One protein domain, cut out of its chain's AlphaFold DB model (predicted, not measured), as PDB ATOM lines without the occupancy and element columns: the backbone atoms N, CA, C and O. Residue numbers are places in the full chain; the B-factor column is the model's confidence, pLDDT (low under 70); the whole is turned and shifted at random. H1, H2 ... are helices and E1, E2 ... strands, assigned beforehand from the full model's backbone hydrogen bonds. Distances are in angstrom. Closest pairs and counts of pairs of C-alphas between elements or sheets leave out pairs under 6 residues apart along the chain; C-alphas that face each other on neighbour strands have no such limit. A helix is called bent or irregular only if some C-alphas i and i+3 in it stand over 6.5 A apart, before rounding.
ATOM      1  N   ALA A 330     175.352 198.849 169.829       88.38
ATOM      2  CA  ALA A 330     175.386 197.418 169.498       88.38
ATOM      3  C   ALA A 330     176.448 197.059 168.440       88.38
ATOM      4  O   ALA A 330     177.012 195.963 168.464       88.38
ATOM      5  N   ILE A 331     176.739 197.974 167.508       92.62
ATOM      6  CA  ILE A 331     177.778 197.778 166.489       92.62
ATOM      7  C   ILE A 331     179.160 197.826 167.148       92.62
ATOM      8  O   ILE A 331     179.976 196.938 166.915       92.62
ATOM      9  N   GLU A 332     179.414 198.840 167.969       91.38
ATOM     10  CA  GLU A 332     180.679 199.073 168.665       91.38
ATOM     11  C   GLU A 332     180.976 198.014 169.738       91.38
ATOM     12  O   GLU A 332     182.139 197.687 169.972       91.38
ATOM     13  N   GLU A 333     179.943 197.449 170.368       90.56
ATOM     14  CA  GLU A 333     180.069 196.347 171.329       90.56
ATOM     15  C   GLU A 333     180.337 194.996 170.650       90.56
ATOM     16  O   GLU A 333     181.018 194.136 171.214       90.56
ATOM     17  N   THR A 334     179.814 194.800 169.436       94.44
ATOM     18  CA  THR A 334     179.922 193.526 168.704       94.44
ATOM     19  C   THR A 334     181.182 193.447 167.843       94.44
ATOM     20  O   THR A 334     181.789 192.377 167.724       94.44
ATOM     21  N   TYR A 335     181.570 194.565 167.228       95.69
ATOM     22  CA  TYR A 335     182.630 194.641 166.228       95.69
ATOM     23  C   TYR A 335     183.722 195.614 166.655       95.69
ATOM     24  O   TYR A 335     183.472 196.719 167.133       95.69
ATOM     25  N   THR A 336     184.970 195.245 166.395       95.62
ATOM     26  CA  THR A 336     186.097 196.170 166.500       95.62
ATOM     27  C   THR A 336     185.989 197.276 165.449       95.62
ATOM     28  O   THR A 336     185.420 197.094 164.371       95.62
ATOM     29  N   SER A 337     186.603 198.433 165.709       95.25
ATOM     30  CA  SER A 337     186.578 199.556 164.759       95.25
ATOM     31  C   SER A 337     187.173 199.210 163.387       95.25
ATOM     32  O   SER A 337     186.726 199.752 162.376       95.25
ATOM     33  N   GLU A 338     188.157 198.306 163.334       96.50
ATOM     34  CA  GLU A 338     188.738 197.834 162.071       96.50
ATOM     35  C   GLU A 338     187.741 196.951 161.305       96.50
ATOM     36  O   GLU A 338     187.554 197.142 160.105       96.50
ATOM     37  N   GLU A 339     187.032 196.047 161.992       96.56
ATOM     38  CA  GLU A 339     185.967 195.234 161.388       96.56
ATOM     39  C   GLU A 339     184.843 196.111 160.834       96.56
ATOM     40  O   GLU A 339     184.462 195.942 159.677       96.56
ATOM     41  N   VAL A 340     184.366 197.104 161.595       96.44
ATOM     42  CA  VAL A 340     183.330 198.043 161.126       96.44
ATOM     43  C   VAL A 340     183.769 198.755 159.849       96.44
ATOM     44  O   VAL A 340     182.998 198.844 158.892       96.44
ATOM     45  N   LYS A 341     185.019 199.223 159.793       96.56
ATOM     46  CA  LYS A 341     185.567 199.886 158.609       96.56
ATOM     47  C   LYS A 341     185.637 198.941 157.406       96.56
ATOM     48  O   LYS A 341     185.211 199.321 156.316       96.56
ATOM     49  N   MET A 342     186.107 197.707 157.596       96.62
ATOM     50  CA  MET A 342     186.136 196.698 156.530       96.62
ATOM     51  C   MET A 342     184.728 196.384 156.008       96.62
ATOM     52  O   MET A 342     184.531 196.251 154.800       96.62
ATOM     53  N   ILE A 343     183.734 196.312 156.897       97.62
ATOM     54  CA  ILE A 343     182.332 196.090 156.526       97.62
ATOM     55  C   ILE A 343     181.794 197.286 155.725       97.62
ATOM     56  O   ILE A 343     181.178 197.088 154.680       97.62
ATOM     57  N   GLN A 344     182.057 198.524 156.154       96.75
ATOM     58  CA  GLN A 344     181.655 199.734 155.423       96.75
ATOM     59  C   GLN A 344     182.275 199.803 154.021       96.75
ATOM     60  O   GLN A 344     181.585 200.134 153.056       96.75
ATOM     61  N   GLU A 345     183.559 199.463 153.890       96.62
ATOM     62  CA  GLU A 345     184.251 199.406 152.599       96.62
ATOM     63  C   GLU A 345     183.680 198.302 151.698       96.62
ATOM     64  O   GLU A 345     183.477 198.525 150.502       96.62
ATOM     65  N   LEU A 346     183.368 197.132 152.267       97.31
ATOM     66  CA  LEU A 346     182.802 196.001 151.535       97.31
ATOM     67  C   LEU A 346     181.383 196.276 151.026       97.31
ATOM     68  O   LEU A 346     181.037 195.919 149.896       97.31
ATOM     69  N   LEU A 347     180.532 196.831 151.885       96.62
ATOM     70  CA  LEU A 347     179.117 197.032 151.591       96.62
ATOM     71  C   LEU A 347     178.865 198.314 150.798       96.62
ATOM     72  O   LEU A 347     177.873 198.373 150.073       96.62
ATOM     73  N   LEU A 348     179.786 199.280 150.866       95.31
ATOM     74  CA  LEU A 348     179.557 200.689 150.547       95.31
ATOM     75  C   LEU A 348     178.587 201.330 151.550       95.31
ATOM     76  O   LEU A 348     177.711 200.670 152.109       95.31
ATOM     77  N   MET A 349     178.737 202.639 151.762       90.81
ATOM     78  CA  MET A 349     178.027 203.357 152.826       90.81
ATOM     79  C   MET A 349     176.500 203.219 152.731       90.81
ATOM     80  O   MET A 349     175.863 202.938 153.741       90.81
ATOM     81  N   ASP A 350     175.917 203.340 151.535       89.25
ATOM     82  CA  ASP A 350     174.459 203.260 151.360       89.25
ATOM     83  C   ASP A 350     173.913 201.902 151.824       89.25
ATOM     84  O   ASP A 350     172.998 201.835 152.636       89.25
ATOM     85  N   TYR A 351     174.535 200.801 151.394       93.56
ATOM     86  CA  TYR A 351     174.073 199.462 151.760       93.56
ATOM     87  C   TYR A 351     174.396 199.110 153.218       93.56
ATOM     88  O   TYR A 351     173.626 198.417 153.879       93.56
ATOM     89  N   TYR A 352     175.515 199.611 153.748       94.56
ATOM     90  CA  TYR A 352     175.817 199.522 155.174       94.56
ATOM     91  C   TYR A 352     174.703 200.164 156.017       94.56
ATOM     92  O   TYR A 352     174.231 199.545 156.970       94.56
ATOM     93  N   MET A 353     174.256 201.364 155.636       87.00
ATOM     94  CA  MET A 353     173.214 202.112 156.343       87.00
ATOM     95  C   MET A 353     171.803 201.556 156.124       87.00
ATOM     96  O   MET A 353     170.966 201.706 157.007       87.00
ATOM     97  N   GLU A 354     171.531 200.925 154.980       88.38
ATOM     98  CA  GLU A 354     170.217 200.350 154.660       88.38
ATOM     99  C   GLU A 354     170.012 198.934 155.207       88.38
ATOM    100  O   GLU A 354     168.876 198.572 155.500       88.38
ATOM    101  N   THR A 355     171.073 198.126 155.328       93.19
ATOM    102  CA  THR A 355     170.946 196.733 155.792       93.19
ATOM    103  C   THR A 355     171.749 196.449 157.046       93.19
ATOM    104  O   THR A 355     171.169 196.134 158.074       93.19
ATOM    105  N   PHE A 356     173.080 196.586 157.003       95.25
ATOM    106  CA  PHE A 356     173.926 196.064 158.080       95.25
ATOM    107  C   PHE A 356     173.662 196.778 159.404       95.25
ATOM    108  O   PHE A 356     173.299 196.130 160.373       95.25
ATOM    109  N   ALA A 357     173.795 198.106 159.441       92.19
ATOM    110  CA  ALA A 357     173.648 198.856 160.683       92.19
ATOM    111  C   ALA A 357     172.237 198.734 161.294       92.19
ATOM    112  O   ALA A 357     172.154 198.495 162.501       92.19
ATOM    113  N   PRO A 358     171.135 198.847 160.522       88.19
ATOM    114  CA  PRO A 358     169.798 198.556 161.033       88.19
ATOM    115  C   PRO A 358     169.662 197.120 161.554       88.19
ATOM    116  O   PRO A 358     169.209 196.941 162.681       88.19
ATOM    117  N   ASP A 359     170.108 196.116 160.793       92.81
ATOM    118  CA  ASP A 359     170.012 194.706 161.184       92.81
ATOM    119  C   ASP A 359     170.777 194.419 162.477       92.81
ATOM    120  O   ASP A 359     170.219 193.825 163.392       92.81
ATOM    121  N   THR A 360     172.025 194.886 162.588       93.00
ATOM    122  CA  THR A 360     172.862 194.734 163.789       93.00
ATOM    123  C   THR A 360     172.196 195.345 165.017       93.00
ATOM    124  O   THR A 360     172.282 194.799 166.110       93.00
ATOM    125  N   ARG A 361     171.526 196.488 164.849       86.94
ATOM    126  CA  ARG A 361     170.839 197.175 165.944       86.94
ATOM    127  C   ARG A 361     169.583 196.428 166.385       86.94
ATOM    128  O   ARG A 361     169.267 196.453 167.567       86.94
ATOM    129  N   VAL A 362     168.867 195.781 165.467       85.31
ATOM    130  CA  VAL A 362     167.573 195.137 165.768       85.31
ATOM    131  C   VAL A 362     167.679 193.633 166.042       85.31
ATOM    132  O   VAL A 362     166.731 193.022 166.539       85.31
ATOM    133  N   GLY A 363     168.775 193.016 165.614       88.19
ATOM    134  CA  GLY A 363     168.938 191.574 165.557       88.19
ATOM    135  C   GLY A 363     169.668 190.998 166.759       88.19
ATOM    136  O   GLY A 363     170.489 191.644 167.403       88.19
ATOM    137  N   ASN A 364     169.401 189.723 167.020       89.94
ATOM    138  CA  ASN A 364     170.194 188.933 167.946       89.94
ATOM    139  C   ASN A 364     171.466 188.487 167.233       89.94
ATOM    140  O   ASN A 364     171.385 187.779 166.224       89.94
ATOM    141  N   ILE A 365     172.623 188.874 167.765       94.31
ATOM    142  CA  ILE A 365     173.911 188.525 167.174       94.31
ATOM    143  C   ILE A 365     174.557 187.404 167.975       94.31
ATOM    144  O   ILE A 365     174.831 187.539 169.166       94.31
ATOM    145  N   THR A 366     174.839 186.297 167.301       96.00
ATOM    146  CA  THR A 366     175.682 185.221 167.821       96.00
ATOM    147  C   THR A 366     177.033 185.255 167.129       96.00
ATOM    148  O   THR A 366     177.136 185.611 165.954       96.00
ATOM    149  N   THR A 367     178.079 184.909 167.874       97.19
ATOM    150  CA  THR A 367     179.453 184.898 167.372       97.19
ATOM    151  C   THR A 367     180.106 183.563 167.687       97.19
ATOM    152  O   THR A 367     179.992 183.070 168.807       97.19
ATOM    153  N   GLU A 368     180.797 182.993 166.706       97.88
ATOM    154  CA  GLU A 368     181.484 181.706 166.801       97.88
ATOM    155  C   GLU A 368     182.872 181.806 166.162       97.88
ATOM    156  O   GLU A 368     183.036 182.446 165.122       97.88
ATOM    157  N   GLU A 369     183.864 181.161 166.768       98.25
ATOM    158  CA  GLU A 369     185.188 180.956 166.171       98.25
ATOM    159  C   GLU A 369     185.248 179.572 165.516       98.25
ATOM    160  O   GLU A 369     184.465 178.675 165.848       98.25
ATOM    161  N   GLY A 370     186.103 179.425 164.509       98.00
ATOM    162  CA  GLY A 370     186.175 178.205 163.724       98.00
ATOM    163  C   GLY A 370     187.124 178.303 162.542       98.00
ATOM    164  O   GLY A 370     187.919 179.235 162.401       98.00
ATOM    165  N   THR A 371     187.007 177.336 161.638       98.31
ATOM    166  CA  THR A 371     187.845 177.240 160.438       98.31
ATOM    167  C   THR A 371     187.024 177.096 159.163       98.31
ATOM    168  O   THR A 371     185.959 176.469 159.130       98.31
ATOM    169  N   LEU A 372     187.530 177.689 158.083       97.62
ATOM    170  CA  LEU A 372     187.032 177.471 156.729       97.62
ATOM    171  C   LEU A 372     187.555 176.146 156.156       97.62
ATOM    172  O   LEU A 372     188.507 175.561 156.669       97.62
ATOM    173  N   GLU A 373     186.953 175.674 155.062       95.44
ATOM    174  CA  GLU A 373     187.338 174.414 154.393       95.44
ATOM    175  C   GLU A 373     188.819 174.358 153.968       95.44
ATOM    176  O   GLU A 373     189.413 173.281 153.924       95.44
ATOM    177  N   ASP A 374     189.435 175.508 153.685       94.50
ATOM    178  CA  ASP A 374     190.859 175.616 153.343       94.50
ATOM    179  C   ASP A 374     191.797 175.648 154.566       94.50
ATOM    180  O   ASP A 374     193.019 175.704 154.409       94.50
ATOM    181  N   GLY A 375     191.238 175.563 155.778       96.75
ATOM    182  CA  GLY A 375     191.956 175.600 157.049       96.75
ATOM    183  C   GLY A 375     192.205 177.005 157.601       96.75
ATOM    184  O   GLY A 375     192.853 177.124 158.641       96.75
ATOM    185  N   THR A 376     191.720 178.060 156.942       97.62
ATOM    186  CA  THR A 376     191.846 179.440 157.434       97.62
ATOM    187  C   THR A 376     190.974 179.644 158.669       97.62
ATOM    188  O   THR A 376     189.788 179.313 158.650       97.62
ATOM    189  N   HIS A 377     191.545 180.200 159.738       98.12
ATOM    190  CA  HIS A 377     190.799 180.553 160.944       98.12
ATOM    191  C   HIS A 377     189.909 181.779 160.700       98.12
ATOM    192  O   HIS A 377     190.285 182.701 159.964       98.12
ATOM    193  N   ALA A 378     188.708 181.762 161.273       98.19
ATOM    194  CA  ALA A 378     187.716 182.796 161.051       98.19
ATOM    195  C   ALA A 378     186.737 182.942 162.216       98.19
ATOM    196  O   ALA A 378     186.452 182.001 162.956       98.19
ATOM    197  N   LYS A 379     186.132 184.125 162.285       98.25
ATOM    198  CA  LYS A 379     185.013 184.455 163.159       98.25
ATOM    199  C   LYS A 379     183.733 184.560 162.339       98.25
ATOM    200  O   LYS A 379     183.685 185.292 161.348       98.25
ATOM    201  N   ARG A 380     182.688 183.844 162.744       98.25
ATOM    202  CA  ARG A 380     181.354 183.885 162.143       98.25
ATOM    203  C   ARG A 380     180.396 184.636 163.055       98.25
ATOM    204  O   ARG A 380     180.208 184.256 164.203       98.25
ATOM    205  N   PHE A 381     179.742 185.648 162.509       98.25
ATOM    206  CA  PHE A 381     178.641 186.367 163.126       98.25
ATOM    207  C   PHE A 381     177.342 185.991 162.424       98.25
ATOM    208  O   PHE A 381     177.267 186.031 161.192       98.25
ATOM    209  N   THR A 382     176.311 185.678 163.196       97.50
ATOM    210  CA  THR A 382     174.954 185.490 162.683       97.50
ATOM    211  C   THR A 382     174.044 186.490 163.367       97.50
ATOM    212  O   THR A 382     173.909 186.462 164.583       97.50
ATOM    213  N   CYS A 383     173.448 187.377 162.581       96.00
ATOM    214  CA  CYS A 383     172.462 188.346 163.022       96.00
ATOM    215  C   CYS A 383     171.082 187.876 162.569       96.00
ATOM    216  O   CYS A 383     170.789 187.875 161.372       96.00
ATOM    217  N   GLU A 384     170.235 187.486 163.516       93.81
ATOM    218  CA  GLU A 384     168.858 187.074 163.248       93.81
ATOM    219  C   GLU A 384     167.884 188.146 163.728       93.81
ATOM    220  O   GLU A 384     167.921 188.548 164.889       93.81
ATOM    221  N   VAL A 385     166.976 188.577 162.851       89.38
ATOM    222  CA  VAL A 385     165.900 189.519 163.186       89.38
ATOM    223  C   VAL A 385     164.589 188.734 163.274       89.38
ATOM    224  O   VAL A 385     163.974 188.463 162.240       89.38
ATOM    225  N   PRO A 386     164.119 188.337 164.478       81.38
ATOM    226  CA  PRO A 386     163.063 187.327 164.606       81.38
ATOM    227  C   PRO A 386     161.726 187.714 163.974       81.38
ATOM    228  O   PRO A 386     160.963 186.843 163.570       81.38
ATOM    229  N   SER A 387     161.427 189.011 163.881       78.00
ATOM    230  CA  SER A 387     160.205 189.480 163.220       78.00
ATOM    231  C   SER A 387     160.265 189.278 161.711       78.00
ATOM    232  O   SER A 387     159.219 189.104 161.094       78.00
ATOM    233  N   HIS A 388     161.452 189.340 161.104       83.06
ATOM    234  CA  HIS A 388     161.662 189.423 159.656       83.06
ATOM    235  C   HIS A 388     162.775 188.471 159.180       83.06
ATOM    236  O   HIS A 388     163.686 188.888 158.462       83.06
ATOM    237  N   PRO A 389     162.713 187.169 159.518       80.56
ATOM    238  CA  PRO A 389     163.835 186.245 159.334       80.56
ATOM    239  C   PRO A 389     164.223 186.011 157.863       80.56
ATOM    240  O   PRO A 389     165.297 185.491 157.581       80.56
ATOM    241  N   SER A 390     163.347 186.349 156.912       84.88
ATOM    242  CA  SER A 390     163.587 186.185 155.473       84.88
ATOM    243  C   SER A 390     164.039 187.462 154.762       84.88
ATOM    244  O   SER A 390     164.473 187.388 153.612       84.88
ATOM    245  N   THR A 391     163.919 188.627 155.399       87.50
ATOM    246  CA  THR A 391     164.175 189.928 154.762       87.50
ATOM    247  C   THR A 391     165.189 190.781 155.504       87.50
ATOM    248  O   THR A 391     165.747 191.675 154.875       87.50
ATOM    249  N   MET A 392     165.457 190.485 156.776       91.62
ATOM    250  CA  MET A 392     166.424 191.178 157.620       91.62
ATOM    251  C   MET A 392     167.344 190.175 158.317       91.62
ATOM    252  O   MET A 392     166.945 189.049 158.626       91.62
ATOM    253  N   GLY A 393     168.568 190.606 158.584       95.12
ATOM    254  CA  GLY A 393     169.610 189.802 159.198       95.12
ATOM    255  C   GLY A 393     170.671 189.362 158.197       95.12
ATOM    256  O   GLY A 393     170.539 189.485 156.973       95.12
ATOM    257  N   TYR A 394     171.762 188.826 158.724       97.88
ATOM    258  CA  TYR A 394     172.910 188.447 157.917       97.88
ATOM    259  C   TYR A 394     173.752 187.367 158.580       97.88
ATOM    260  O   TYR A 394     173.740 187.170 159.792       97.88
ATOM    261  N   THR A 395     174.569 186.718 157.763       98.38
ATOM    262  CA  THR A 395     175.744 185.990 158.226       98.38
ATOM    263  C   THR A 395     176.984 186.685 157.683       98.38
ATOM    264  O   THR A 395     177.092 186.937 156.478       98.38
ATOM    265  N   LEU A 396     177.914 186.997 158.577       98.56
ATOM    266  CA  LEU A 396     179.196 187.620 158.276       98.56
ATOM    267  C   LEU A 396     180.312 186.690 158.747       98.56
ATOM    268  O   LEU A 396     180.285 186.215 159.874       98.56
ATOM    269  N   ILE A 397     181.296 186.436 157.896       98.50
ATOM    270  CA  ILE A 397     182.516 185.712 158.255       98.50
ATOM    271  C   ILE A 397     183.692 186.655 158.039       98.50
ATOM    272  O   ILE A 397     183.799 187.238 156.959       98.50
ATOM    273  N   ILE A 398     184.555 186.780 159.044       98.19
ATOM    274  CA  ILE A 398     185.797 187.555 159.003       98.19
ATOM    275  C   ILE A 398     186.949 186.596 159.302       98.19
ATOM    276  O   ILE A 398     186.986 185.991 160.370       98.19
ATOM    277  N   THR A 399     187.856 186.408 158.352       97.88
ATOM    278  CA  THR A 399     189.044 185.563 158.522       97.88
ATOM    279  C   THR A 399     190.194 186.346 159.159       97.88
ATOM    280  O   THR A 399     190.270 187.571 159.036       97.88
ATOM    281  N   ASP A 400     191.141 185.639 159.780       95.94
ATOM    282  CA  ASP A 400     192.327 186.249 160.410       95.94
ATOM    283  C   ASP A 400     193.212 187.039 159.423       95.94
ATOM    284  O   ASP A 400     193.950 187.940 159.822       95.94
ATOM    285  N   ASP A 401     193.153 186.713 158.128       95.38
ATOM    286  CA  ASP A 401     193.877 187.407 157.059       95.38
ATOM    287  C   ASP A 401     193.104 188.596 156.448       95.38
ATOM    288  O   ASP A 401     193.576 189.210 155.488       95.38
ATOM    289  N   GLY A 402     191.954 188.971 157.025       96.00
ATOM    290  CA  GLY A 402     191.194 190.173 156.660       96.00
ATOM    291  C   GLY A 402     190.220 189.992 155.492       96.00
ATOM    292  O   GLY A 402     189.792 190.974 154.873       96.00
ATOM    293  N   ILE A 403     189.857 188.749 155.165       97.50
ATOM    294  CA  ILE A 403     188.832 188.447 154.168       97.50
ATOM    295  C   ILE A 403     187.453 188.424 154.837       97.50
ATOM    296  O   ILE A 403     187.227 187.771 155.852       97.50
ATOM    297  N   LEU A 404     186.504 189.133 154.230       98.06
ATOM    298  CA  LEU A 404     185.117 189.232 154.654       98.06
ATOM    299  C   LEU A 404     184.198 188.544 153.643       98.06
ATOM    300  O   LEU A 404     184.271 188.788 152.433       98.06
ATOM    301  N   TYR A 405     183.260 187.760 154.168       98.31
ATOM    302  CA  TYR A 405     182.132 187.197 153.433       98.31
ATOM    303  C   TYR A 405     180.837 187.616 154.119       98.31
ATOM    304  O   TYR A 405     180.588 187.232 155.257       98.31
ATOM    305  N   TYR A 406     179.998 188.383 153.430       98.25
ATOM    306  CA  TYR A 406     178.733 188.888 153.954       98.25
ATOM    307  C   TYR A 406     177.569 188.372 153.116       98.25
ATOM    308  O   TYR A 406     177.512 188.628 151.909       98.25
ATOM    309  N   LYS A 407     176.619 187.680 153.747       98.06
ATOM    310  CA  LYS A 407     175.375 187.227 153.117       98.06
ATOM    311  C   LYS A 407     174.178 187.751 153.901       98.06
ATOM    312  O   LYS A 407     173.951 187.332 155.030       98.06
ATOM    313  N   HIS A 408     173.412 188.640 153.286       97.62
ATOM    314  CA  HIS A 408     172.176 189.170 153.858       97.62
ATOM    315  C   HIS A 408     171.000 188.209 153.622       97.62
ATOM    316  O   HIS A 408     170.992 187.471 152.629       97.62
ATOM    317  N   ALA A 409     169.980 188.258 154.481       96.19
ATOM    318  CA  ALA A 409     168.776 187.425 154.402       96.19
ATOM    319  C   ALA A 409     168.043 187.545 153.052       96.19
ATOM    320  O   ALA A 409     167.537 186.554 152.530       96.19
ATOM    321  N   SER A 410     168.096 188.718 152.407       94.25
ATOM    322  CA  SER A 410     167.558 188.928 151.048       94.25
ATOM    323  C   SER A 410     168.280 188.142 149.937       94.25
ATOM    324  O   SER A 410     167.893 188.214 148.770       94.25
ATOM    325  N   GLY A 411     169.350 187.412 150.269       95.06
ATOM    326  CA  GLY A 411     170.149 186.605 149.346       95.06
ATOM    327  C   GLY A 411     171.318 187.352 148.703       95.06
ATOM    328  O   GLY A 411     172.069 186.759 147.927       95.06
ATOM    329  N   ARG A 412     171.506 188.642 149.009       95.25
ATOM    330  CA  ARG A 412     172.650 189.416 148.512       95.25
ATOM    331  C   ARG A 412     173.941 188.964 149.194       95.25
ATOM    332  O   ARG A 412     174.002 188.873 150.418       95.25
ATOM    333  N   PHE A 413     174.968 188.727 148.381       97.50
ATOM    334  CA  PHE A 413     176.273 188.244 148.817       97.50
ATOM    335  C   PHE A 413     177.385 189.195 148.369       97.50
ATOM    336  O   PHE A 413     177.547 189.430 147.170       97.50
ATOM    337  N   ASN A 414     178.157 189.705 149.329       97.38
ATOM    338  CA  ASN A 414     179.296 190.593 149.110       97.38
ATOM    339  C   ASN A 414     180.555 189.959 149.729       97.38
ATOM    340  O   ASN A 414     180.484 189.336 150.788       97.38
ATOM    341  N   ARG A 415     181.711 190.119 149.079       97.12
ATOM    342  CA  ARG A 415     183.013 189.653 149.590       97.12
ATOM    343  C   ARG A 415     184.171 190.509 149.076       97.12
ATOM    344  O   ARG A 415     184.080 191.034 147.968       97.12
ATOM    345  N   ASN A 416     185.272 190.570 149.822       96.94
ATOM    346  CA  ASN A 416     186.551 191.152 149.371       96.94
ATOM    347  C   ASN A 416     187.591 190.063 149.002       96.94
ATOM    348  O   ASN A 416     188.789 190.323 148.986       96.94
ATOM    349  N   ALA A 417     187.129 188.848 148.674       95.44
ATOM    350  CA  ALA A 417     187.951 187.693 148.308       95.44
ATOM    351  C   ALA A 417     188.069 187.543 146.771       95.44
ATOM    352  O   ALA A 417     187.161 186.982 146.147       95.44
ATOM    353  N   PRO A 418     189.159 188.004 146.124       90.69
ATOM    354  CA  PRO A 418     189.253 188.039 144.658       90.69
ATOM    355  C   PRO A 418     189.307 186.654 143.999       90.69
ATOM    356  O   PRO A 418     188.940 186.532 142.837       90.69
ATOM    357  N   ASN A 419     189.750 185.621 144.725       93.12
ATOM    358  CA  ASN A 419     189.879 184.251 144.212       93.12
ATOM    359  C   ASN A 419     188.688 183.346 144.573       93.12
ATOM    360  O   ASN A 419     188.713 182.151 144.286       93.12
ATOM    361  N   TYR A 420     187.667 183.884 145.244       94.31
ATOM    362  CA  TYR A 420     186.471 183.136 145.606       94.31
ATOM    363  C   TYR A 420     185.389 183.423 144.568       94.31
ATOM    364  O   TYR A 420     184.981 184.573 144.437       94.31
ATOM    365  N   ASP A 421     184.907 182.415 143.840       93.75
ATOM    366  CA  ASP A 421     183.946 182.603 142.734       93.75
ATOM    367  C   ASP A 421     182.500 182.209 143.084       93.75
ATOM    368  O   ASP A 421     181.565 182.524 142.342       93.75
ATOM    369  N   SER A 422     182.286 181.552 144.226       95.25
ATOM    370  CA  SER A 422     180.954 181.130 144.671       95.25
ATOM    371  C   SER A 422     180.058 182.329 145.030       95.25
ATOM    372  O   SER A 422     180.522 183.441 145.298       95.25
ATOM    373  N   LYS A 423     178.740 182.109 144.997       94.88
ATOM    374  CA  LYS A 423     177.715 183.059 145.471       94.88
ATOM    375  C   LYS A 423     177.202 182.731 146.878       94.88
ATOM    376  O   LYS A 423     176.332 183.428 147.387       94.88
ATOM    377  N   GLU A 424     177.723 181.663 147.466       97.00
ATOM    378  CA  GLU A 424     177.384 181.181 148.798       97.00
ATOM    379  C   GLU A 424     178.501 181.515 149.787       97.00
ATOM    380  O   GLU A 424     179.621 181.822 149.380       97.00
ATOM    381  N   LEU A 425     178.202 181.435 151.084       97.50
ATOM    382  CA  LEU A 425     179.231 181.514 152.119       97.50
ATOM    383  C   LEU A 425     180.176 180.303 152.018       97.50
ATOM    384  O   LEU A 425     179.714 179.208 151.677       97.50
ATOM    385  N   PRO A 426     181.473 180.463 152.333       97.44
ATOM    386  CA  PRO A 426     182.369 179.323 152.480       97.44
ATOM    387  C   PRO A 426     181.873 178.391 153.591       97.44
ATOM    388  O   PRO A 426     181.242 178.830 154.555       97.44
ATOM    389  N   ALA A 427     182.157 177.095 153.452       97.31
ATOM    390  CA  ALA A 427     181.867 176.139 154.511       97.31
ATOM    391  C   ALA A 427     182.679 176.509 155.761       97.31
ATOM    392  O   ALA A 427     183.879 176.767 155.670       97.31
ATOM    393  N   PHE A 428     181.999 176.542 156.904       97.94
ATOM    394  CA  PHE A 428     182.550 176.937 158.196       97.94
ATOM    395  C   PHE A 428     182.344 175.801 159.194       97.94
ATOM    396  O   PHE A 428     181.225 175.294 159.330       97.94
ATOM    397  N   THR A 429     183.414 175.423 159.884       97.88
ATOM    398  CA  THR A 429     183.404 174.421 160.950       97.88
ATOM    399  C   THR A 429     183.682 175.135 162.271       97.88
ATOM    400  O   THR A 429     184.794 175.636 162.420       97.88
ATOM    401  N   PRO A 430     182.702 175.231 163.191       96.38
ATOM    402  CA  PRO A 430     182.926 175.826 164.505       96.38
ATOM    403  C   PRO A 430     183.904 174.974 165.323       96.38
ATOM    404  O   PRO A 430     183.898 173.744 165.185       96.38
ATOM    405  N   ASP A 431     184.718 175.637 166.144       93.31
ATOM    406  CA  ASP A 431     185.715 175.001 167.020       93.31
ATOM    407  C   ASP A 431     185.123 174.270 168.241       93.31
ATOM    408  O   ASP A 431     184.035 174.660 168.737       93.31
TER     409      ASP A 431
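What this domain is: This is residues 330 to 431 of the 431 residues of an uncharacterized protein of Lachnospiraceae bacterium NE2001 (UniProt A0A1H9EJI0). A twisted antiparallel sheet of six strands has two helices, H2 and H3, packed over one of its faces, with the short helix H1 at their side. E1 bends, and a long link, residues 416 to 427, leads from the edge strand E5 to the other edge strand E6 on the side of the sheet away from H2 and H3. The printed part has 102 residues, with three named helices followed by six named strands, H1 H2 H3 E1 E2 E3 E4 E5 E6, and the sheet's order is E5 E4 E3 E2 E1 E6. The class is mixed, helices and strands. The whole is compact, with a radius of gyration of the C-alphas of 12.7 A and spans of 34 by 26 by 26 A.

How they stand to each other: Along the printed part come H1, residues 330 to 334, H2, residues 337 to 347, and H3, residues 349 to 362, then E1, residues 364 to 372, E2, 377 to 384, E3, 393 to 399, E4, 404 to 408, E5, 413 to 415, and E6, 428 to 430. H1 touches H3, which meets it with residues 357 to 361 alone; the closest C-alphas, of Ala 330 and Arg 361, are 5.8 A apart. H1 only grazes the sheet. H2 and H3 are close but not clearly touching, at a steep tilt of 56 degrees and opposite ways; their closest C-alphas, of Gln 344 and Tyr 352, are 5.8 A apart. Both lie on the same face of the sheet, in two layers, helices on one face of a sheet. H2 has a height over the sheet of 9.5 A and lies over E4 and, only just, with 3 of its C-alphas, over E5; it is slantwise to the strands, at 58 degrees to E4 on the local plane, only just short of across. Its closest C-alphas to E5 are those of Leu 346 and Arg 415, 6.6 A. H3 has a height of 9.8 A and lies over E3 and, only just, with 3 C-alphas each, over E4 and E2; it runs across the strands, at 72 degrees to E3 on the local plane. The C-alphas of Asp 359 and Gly 393 are the closest of H3 and E3, 5.3 A. E1 to E5 form a meander, each strand the antiparallel neighbour of the one before, and each step is a hairpin. Within hydrogen-bond range are N 366 and O 382 of E1 and E2, 2.9 A, N 381 and O 396 of E2 and E3, 2.7 A, N 397 and O 405 of E3 and E4, 2.8 A, and N 414 and O 406 of E5 and E4, 2.9 A. E6 is the antiparallel neighbour of E1, with N 371 and O 429 at 2.9 A. E5 and E6 are apart. Every O i to N i+4 pair is within hydrogen-bond range in H1 and H2, and 8 of 10 are in H3.

Where its parts are: H1 begins at C-alpha 330, (175.386, 197.418, 169.498). H2 is 15.3 A from first to last C-alpha and H3 18.6 A; H3 is irregular, with C-alphas 354 and 357 7.1 A apart. E1 is 23.3 A long, begins at C-alpha 364, (170.194, 188.933, 167.946), and bends by 64 degrees at residue 369. E2 is 23.0 A long, E3 19.9 A and E4 13.0 A. E5 and E6 have three residues each, and E6 ends at C-alpha 430, (182.926, 175.826, 164.505).

The domain as a whole: The C-alphas farthest apart, of Ser 387 and Asn 419, are 35.6 A apart. The printed part has no cut and ends at the chain's last residue, Asp 431. The link from E5 to E6 is long, with 12 residues, and that from E2 to E3 is short; the others are tight. The mean pLDDT of the printed part is 94.4, and no printed residue is under 70.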